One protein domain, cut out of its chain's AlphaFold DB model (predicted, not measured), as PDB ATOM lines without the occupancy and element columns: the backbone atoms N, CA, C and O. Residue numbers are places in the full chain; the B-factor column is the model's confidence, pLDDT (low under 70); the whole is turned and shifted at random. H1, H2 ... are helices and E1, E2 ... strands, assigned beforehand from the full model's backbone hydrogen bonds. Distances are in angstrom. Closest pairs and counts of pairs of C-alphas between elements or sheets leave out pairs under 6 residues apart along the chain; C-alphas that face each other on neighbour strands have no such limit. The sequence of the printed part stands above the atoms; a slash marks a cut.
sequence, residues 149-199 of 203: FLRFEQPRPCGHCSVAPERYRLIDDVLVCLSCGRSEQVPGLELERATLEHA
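AT A GLANCE: This is residues 149 to 199 of the 203 residues of an uncharacterized protein of Polyangium fumosum (UniProt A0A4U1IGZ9). One strongly twisted, curling sheet of five short strands makes the body, and the short helix H1 sits in the stretch that leads from one edge strand, E4, to the other, E5. A long loop, residues 153 to 167, swings out between E1 and E2. The printed part has 51 residues, with the order E1 E2 E3 E4 H1 E5; the sheet, E4 E3 E2 E1 E5, is antiparallel, and the class is mostly strand, with under half of the residues in named elements. The whole is compact, with a radius of gyration of the C-alphas of 9.7 A and spans of 23 by 23 by 22 A.

HOW THE PARTS SIT: In the sheet, E2, residues 168 to 171, is the antiparallel neighbour of E3, residues 174 to 177, at 148 degrees; N 176 and O 169 are 2.8 A apart. E1, residues 149 to 152, is antiparallel to E2 at 132 degrees, with N 150 and O 168 at 2.8 A. Edge strand E4, residues 183 to 185, is antiparallel to E3 at 139 degrees, with N 184 and O 175 at 2.8 A. E1 to E4 form a meander, each strand the antiparallel neighbour of the one before. Edge strand E5, residues 194 to 198, is antiparallel to E1 at 155 degrees, with N 195 and O 151 at 2.8 A. H1, residues 188 to 191, is on the sheet but only grazes it, with residues 190 to 191; it is too short for an O i to N i+4 pair, and its one O i to N i+3 pair is within range. E4 and E5 are apart.

IN THESE COORDINATES: E1 begins at C-alpha 149 (156.457, 178.302, 234.352) and is 10.0 A long. E2 measures 9.7 A, E3 9.8 A, E4 7.0 A and H1 5.2 A. E5, 12.9 A, ends at C-alpha 198 (160.678, 174.356, 231.819).

THE WHOLE: The C-alphas farthest apart, of Ser 162 and Ala 199, are 25.1 A apart. The printed part has no cut. The link from E1 to E2 is long; the others are tight. The model's pLDDT is under 70 at residues 188 to 191.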
ATOM      1  N   PHE A 149     156.624 177.229 233.389       88.88
ATOM      2  CA  PHE A 149     156.457 178.302 234.352       88.88
ATOM      3  C   PHE A 149     156.873 179.631 233.736       88.88
ATOM      4  O   PHE A 149     157.706 179.680 232.839       88.88
ATOM      5  N   LEU A 150     156.280 180.708 234.232       89.00
ATOM      6  CA  LEU A 150     156.644 182.069 233.877       89.00
ATOM      7  C   LEU A 150     157.099 182.813 235.122       89.00
ATOM      8  O   LEU A 150     156.365 182.884 236.114       89.00
ATOM      9  N   ARG A 151     158.303 183.374 235.046       90.75
ATOM     10  CA  ARG A 151     158.859 184.298 236.033       90.75
ATOM     11  C   ARG A 151     158.853 185.693 235.427       90.75
ATOM     12  O   ARG A 151     159.439 185.909 234.372       90.75
ATOM     13  N   PHE A 152     158.179 186.630 236.080       88.31
ATOM     14  CA  PHE A 152     158.170 188.024 235.648       88.31
ATOM     15  C   PHE A 152     159.427 188.731 236.150       88.31
ATOM     16  O   PHE A 152     159.854 188.488 237.278       88.31
ATOM     17  N   GLU A 153     159.994 189.624 235.336       86.62
ATOM     18  CA  GLU A 153     161.148 190.443 235.740       86.62
ATOM     19  C   GLU A 153     160.846 191.296 236.980       86.62
ATOM     20  O   GLU A 153     161.698 191.493 237.842       86.62
ATOM     21  N   GLN A 154     159.606 191.782 237.081       86.75
ATOM     22  CA  GLN A 154     159.090 192.488 238.249       86.75
ATOM     23  C   GLN A 154     158.043 191.624 238.960       86.75
ATOM     24  O   GLN A 154     157.238 190.979 238.281       86.75
ATOM     25  N   PRO A 155     157.994 191.618 240.310       88.56
ATOM     26  CA  PRO A 155     156.985 190.869 241.051       88.56
ATOM     27  C   PRO A 155     155.565 191.230 240.597       88.56
ATOM     28  O   PRO A 155     155.089 192.342 240.819       88.56
ATOM     29  N   ARG A 156     154.878 190.274 239.967       89.50
ATOM     30  CA  ARG A 156     153.489 190.425 239.522       89.50
ATOM     31  C   ARG A 156     152.560 189.853 240.593       89.50
ATOM     32  O   ARG A 156     152.587 188.634 240.788       89.50
ATOM     33  N   PRO A 157     151.741 190.661 241.289       91.50
ATOM     34  CA  PRO A 157     150.758 190.147 242.236       91.50
ATOM     35  C   PRO A 157     149.621 189.427 241.504       91.50
ATOM     36  O   PRO A 157     149.191 189.837 240.430       91.50
ATOM     37  N   CYS A 158     149.116 188.347 242.094       89.38
ATOM     38  CA  CYS A 158     147.948 187.648 241.575       89.38
ATOM     39  C   CYS A 158     146.694 188.510 241.759       89.38
ATOM     40  O   CYS A 158     146.414 188.943 242.876       89.38
ATOM     41  N   GLY A 159     145.874 188.670 240.713       85.94
ATOM     42  CA  GLY A 159     144.638 189.461 240.797       85.94
ATOM     43  C   GLY A 159     143.584 188.920 241.777       85.94
ATOM     44  O   GLY A 159     142.630 189.619 242.096       85.94
ATOM     45  N   HIS A 160     143.741 187.684 242.267       90.56
ATOM     46  CA  HIS A 160     142.810 187.049 243.204       90.56
ATOM     47  C   HIS A 160     143.266 187.102 244.666       90.56
ATOM     48  O   HIS A 160     142.472 187.445 245.534       90.56
ATOM     49  N   CYS A 161     144.512 186.715 244.962       91.00
ATOM     50  CA  CYS A 161     145.012 186.668 246.343       91.00
ATOM     51  C   CYS A 161     146.005 187.783 246.684       91.00
ATOM     52  O   CYS A 161     146.519 187.798 247.798       91.00
ATOM     53  N   SER A 162     146.332 188.657 245.728       92.75
ATOM     54  CA  SER A 162     147.301 189.757 245.852       92.75
ATOM     55  C   SER A 162     148.740 189.345 246.194       92.75
ATOM     56  O   SER A 162     149.631 190.190 246.197       92.75
ATOM     57  N   VAL A 163     149.012 188.056 246.415       94.12
ATOM     58  CA  VAL A 163     150.366 187.517 246.584       94.12
ATOM     59  C   VAL A 163     151.080 187.530 245.237       94.12
ATOM     60  O   VAL A 163     150.514 187.076 244.242       94.12
ATOM     61  N   ALA A 164     152.324 188.008 245.208       93.62
ATOM     62  CA  ALA A 164     153.222 187.874 244.065       93.62
ATOM     63  C   ALA A 164     154.043 186.578 244.208       93.62
ATOM     64  O   ALA A 164     155.033 186.574 244.941       93.62
ATOM     65  N   PRO A 165     153.628 185.449 243.596       91.12
ATOM     66  CA  PRO A 165     154.428 184.233 243.618       91.12
ATOM     67  C   PRO A 165     155.731 184.444 242.838       91.12
ATOM     68  O   PRO A 165     155.767 185.217 241.883       91.12
ATOM     69  N   GLU A 166     156.777 183.695 243.195       92.00
ATOM     70  CA  GLU A 166     158.064 183.720 242.480       92.00
ATOM     71  C   GLU A 166     157.896 183.395 240.987       92.00
ATOM     72  O   GLU A 166     158.574 183.956 240.131       92.00
ATOM     73  N   ARG A 167     156.962 182.495 240.676       91.81
ATOM     74  CA  ARG A 167     156.602 182.111 239.314       91.81
ATOM     75  C   ARG A 167     155.152 181.661 239.230       91.81
ATOM     76  O   ARG A 167     154.546 181.226 240.212       91.81
ATOM     77  N   TYR A 168     154.615 181.717 238.025       92.25
ATOM     78  CA  TYR A 168     153.292 181.227 237.663       92.25
ATOM     79  C   TYR A 168     153.428 179.948 236.853       92.25
ATOM     80  O   TYR A 168     154.395 179.794 236.117       92.25
ATOM     81  N   ARG A 169     152.464 179.028 236.939       88.62
ATOM     82  CA  ARG A 169     152.387 177.921 235.975       88.62
ATOM     83  C   ARG A 169     151.627 178.391 234.740       88.62
ATOM     84  O   ARG A 169     150.538 178.933 234.885       88.62
ATOM     85  N   LEU A 170     152.164 178.144 233.551       84.56
ATOM     86  CA  LEU A 170     151.511 178.462 232.284       84.56
ATOM     87  C   LEU A 170     150.813 177.216 231.726       84.56
ATOM     88  O   LEU A 170     151.412 176.142 231.650       84.56
ATOM     89  N   ILE A 171     149.538 177.339 231.349       77.31
ATOM     90  CA  ILE A 171     148.784 176.265 230.692       77.31
ATOM     91  C   ILE A 171     147.915 176.846 229.580       77.31
ATOM     92  O   ILE A 171     146.915 177.484 229.880       77.31
ATOM     93  N   ASP A 172     148.264 176.578 228.318       71.69
ATOM     94  CA  ASP A 172     147.511 177.038 227.135       71.69
ATOM     95  C   ASP A 172     147.120 178.533 227.247       71.69
ATOM     96  O   ASP A 172     145.938 178.880 227.202       71.69
ATOM     97  N   ASP A 173     148.127 179.383 227.490       72.88
ATOM     98  CA  ASP A 173     148.037 180.848 227.655       72.88
ATOM     99  C   ASP A 173     147.296 181.339 228.911       72.88
ATOM    100  O   ASP A 173     147.006 182.524 229.076       72.88
ATOM    101  N   VAL A 174     147.016 180.430 229.846       81.19
ATOM    102  CA  VAL A 174     146.433 180.748 231.152       81.19
ATOM    103  C   VAL A 174     147.508 180.671 232.227       81.19
ATOM    104  O   VAL A 174     148.151 179.631 232.401       81.19
ATOM    105  N   LEU A 175     147.665 181.748 233.000       86.69
ATOM    106  CA  LEU A 175     148.496 181.735 234.197       86.69
ATOM    107  C   LEU A 175     147.739 181.105 235.354       86.69
ATOM    108  O   LEU A 175     146.586 181.431 235.628       86.69
ATOM    109  N   VAL A 176     148.413 180.228 236.081       89.06
ATOM    110  CA  VAL A 176     147.925 179.641 237.322       89.06
ATOM    111  C   VAL A 176     148.826 180.116 238.449       89.06
ATOM    112  O   VAL A 176     150.020 179.809 238.481       89.06
ATOM    113  N   CYS A 177     148.245 180.874 239.378       88.56
ATOM    114  CA  CYS A 177     148.937 181.326 240.577       88.56
ATOM    115  C   CYS A 177     149.343 180.113 241.419       88.56
ATOM    116  O   CYS A 177     148.489 179.324 241.818       88.56
ATOM    117  N   LEU A 178     150.635 179.978 241.724       88.38
ATOM    118  CA  LEU A 178     151.121 178.868 242.547       88.38
ATOM    119  C   LEU A 178     150.784 179.019 244.037       88.38
ATOM    120  O   LEU A 178     150.806 178.024 244.752       88.38
ATOM    121  N   SER A 179     150.417 180.220 244.493       88.31
ATOM    122  CA  SER A 179     150.023 180.456 245.888       88.31
ATOM    123  C   SER A 179     148.562 180.088 246.166       88.31
ATOM    124  O   SER A 179     148.270 179.511 247.205       88.31
ATOM    125  N   CYS A 180     147.629 180.421 245.262       79.94
ATOM    126  CA  CYS A 180     146.190 180.189 245.480       79.94
ATOM    127  C   CYS A 180     145.519 179.252 244.461       79.94
ATOM    128  O   CYS A 180     144.335 178.952 244.590       79.94
ATOM    129  N   GLY A 181     146.232 178.813 243.420       81.69
ATOM    130  CA  GLY A 181     145.708 177.921 242.381       81.69
ATOM    131  C   GLY A 181     144.721 178.570 241.405       81.69
ATOM    132  O   GLY A 181     144.195 177.883 240.527       81.69
ATOM    133  N   ARG A 182     144.442 179.876 241.530       83.44
ATOM    134  CA  ARG A 182     143.519 180.579 240.632       83.44
ATOM    135  C   ARG A 182     144.134 180.742 239.243       83.44
ATOM    136  O   ARG A 182     145.312 181.067 239.108       83.44
ATOM    137  N   SER A 183     143.300 180.524 238.232       86.56
ATOM    138  CA  SER A 183     143.614 180.752 236.825       86.56
ATOM    139  C   SER A 183     143.244 182.172 236.394       86.56
ATOM    140  O   SER A 183     142.163 182.651 236.742       86.56
ATOM    141  N   GLU A 184     144.108 182.804 235.610       83.50
ATOM    142  CA  GLU A 184     143.952 184.151 235.061       83.50
ATOM    143  C   GLU A 184     144.380 184.149 233.586       83.50
ATOM    144  O   GLU A 184     145.388 183.536 233.230       83.50
ATOM    145  N   GLN A 185     143.600 184.802 232.723       80.69
ATOM    146  CA  GLN A 185     144.026 185.079 231.351       80.69
ATOM    147  C   GLN A 185     144.880 186.334 231.342       80.69
ATOM    148  O   GLN A 185     144.499 187.338 231.939       80.69
ATOM    149  N   VAL A 186     146.008 186.273 230.646       70.38
ATOM    150  CA  VAL A 186     146.966 187.372 230.606       70.38
ATOM    151  C   VAL A 186     147.182 187.798 229.156       70.38
ATOM    152  O   VAL A 186     147.345 186.926 228.301       70.38
ATOM    153  N   PRO A 187     147.141 189.108 228.843       70.56
ATOM    154  CA  PRO A 187     147.412 189.598 227.496       70.56
ATOM    155  C   PRO A 187     148.805 189.176 227.006       70.56
ATOM    156  O   PRO A 187     149.758 189.179 227.781       70.56
ATOM    157  N   GLY A 188     148.943 188.878 225.709       66.38
ATOM    158  CA  GLY A 188     150.203 188.391 225.124       66.38
ATOM    159  C   GLY A 188     151.419 189.287 225.400       66.38
ATOM    160  O   GLY A 188     152.481 188.779 225.736       66.38
ATOM    161  N   LEU A 189     151.237 190.612 225.388       61.38
ATOM    162  CA  LEU A 189     152.294 191.595 225.679       61.38
ATOM    163  C   LEU A 189     152.848 191.502 227.115       61.38
ATOM    164  O   LEU A 189     153.997 191.857 227.360       61.38
ATOM    165  N   GLU A 190     152.055 191.035 228.088       67.38
ATOM    166  CA  GLU A 190     152.560 190.806 229.450       67.38
ATOM    167  C   GLU A 190     153.406 189.529 229.534       67.38
ATOM    168  O   GLU A 190     154.331 189.469 230.342       67.38
ATOM    169  N   LEU A 191     153.130 188.528 228.691       69.62
ATOM    170  CA  LEU A 191     153.905 187.285 228.636       69.62
ATOM    171  C   LEU A 191     155.305 187.513 228.046       69.62
ATOM    172  O   LEU A 191     156.248 186.849 228.463       69.62
ATOM    173  N   GLU A 192     155.459 188.486 227.143       74.12
ATOM    174  CA  GLU A 192     156.753 188.875 226.553       74.12
ATOM    175  C   GLU A 192     157.741 189.453 227.582       74.12
ATOM    176  O   GLU A 192     158.948 189.430 227.360       74.12
ATOM    177  N   ARG A 193     157.247 189.929 228.737       75.56
ATOM    178  CA  ARG A 193     158.057 190.462 229.854       75.56
ATOM    179  C   ARG A 193     158.399 189.409 230.913       75.56
ATOM    180  O   ARG A 193     158.775 189.747 232.040       75.56
ATOM    181  N   ALA A 194     158.192 188.135 230.597       79.19
ATOM    182  CA  ALA A 194     158.432 187.028 231.501       79.19
ATOM    183  C   ALA A 194     159.393 186.014 230.878       79.19
ATOM    184  O   ALA A 194     159.350 185.716 229.687       79.19
ATOM    185  N   THR A 195     160.264 185.452 231.712       85.06
ATOM    186  CA  THR A 195     161.136 184.349 231.320       85.06
ATOM    187  C   THR A 195     160.379 183.037 231.449       85.06
ATOM    188  O   THR A 195     159.762 182.755 232.482       85.06
ATOM    189  N   LEU A 196     160.439 182.232 230.392       84.88
ATOM    190  CA  LEU A 196     159.800 180.928 230.321       84.88
ATOM    191  C   LEU A 196     160.751 179.852 230.868       84.88
ATOM    192  O   LEU A 196     161.860 179.667 230.375       84.88
ATOM    193  N   GLU A 197     160.324 179.164 231.924       84.50
ATOM    194  CA  GLU A 197     161.061 178.088 232.586       84.50
ATOM    195  C   GLU A 197     160.380 176.745 232.302       84.50
ATOM    196  O   GLU A 197     159.168 176.601 232.469       84.50
ATOM    197  N   HIS A 198     161.161 175.726 231.964       79.81
ATOM    198  CA  HIS A 198     160.678 174.356 231.819       79.81
ATOM    199  C   HIS A 198     161.131 173.534 233.028       79.81
ATOM    200  O   HIS A 198     162.311 173.556 233.382       79.81
ATOM    201  N   ALA A 199     160.232 172.792 233.683       71.75
ATOM    202  CA  ALA A 199     160.700 171.768 234.618       71.75
ATOM    203  C   ALA A 199     161.448 170.686 233.843       71.75
ATOM    204  O   ALA A 199     160.951 170.218 232.817       71.75
TER     205      ALA A 199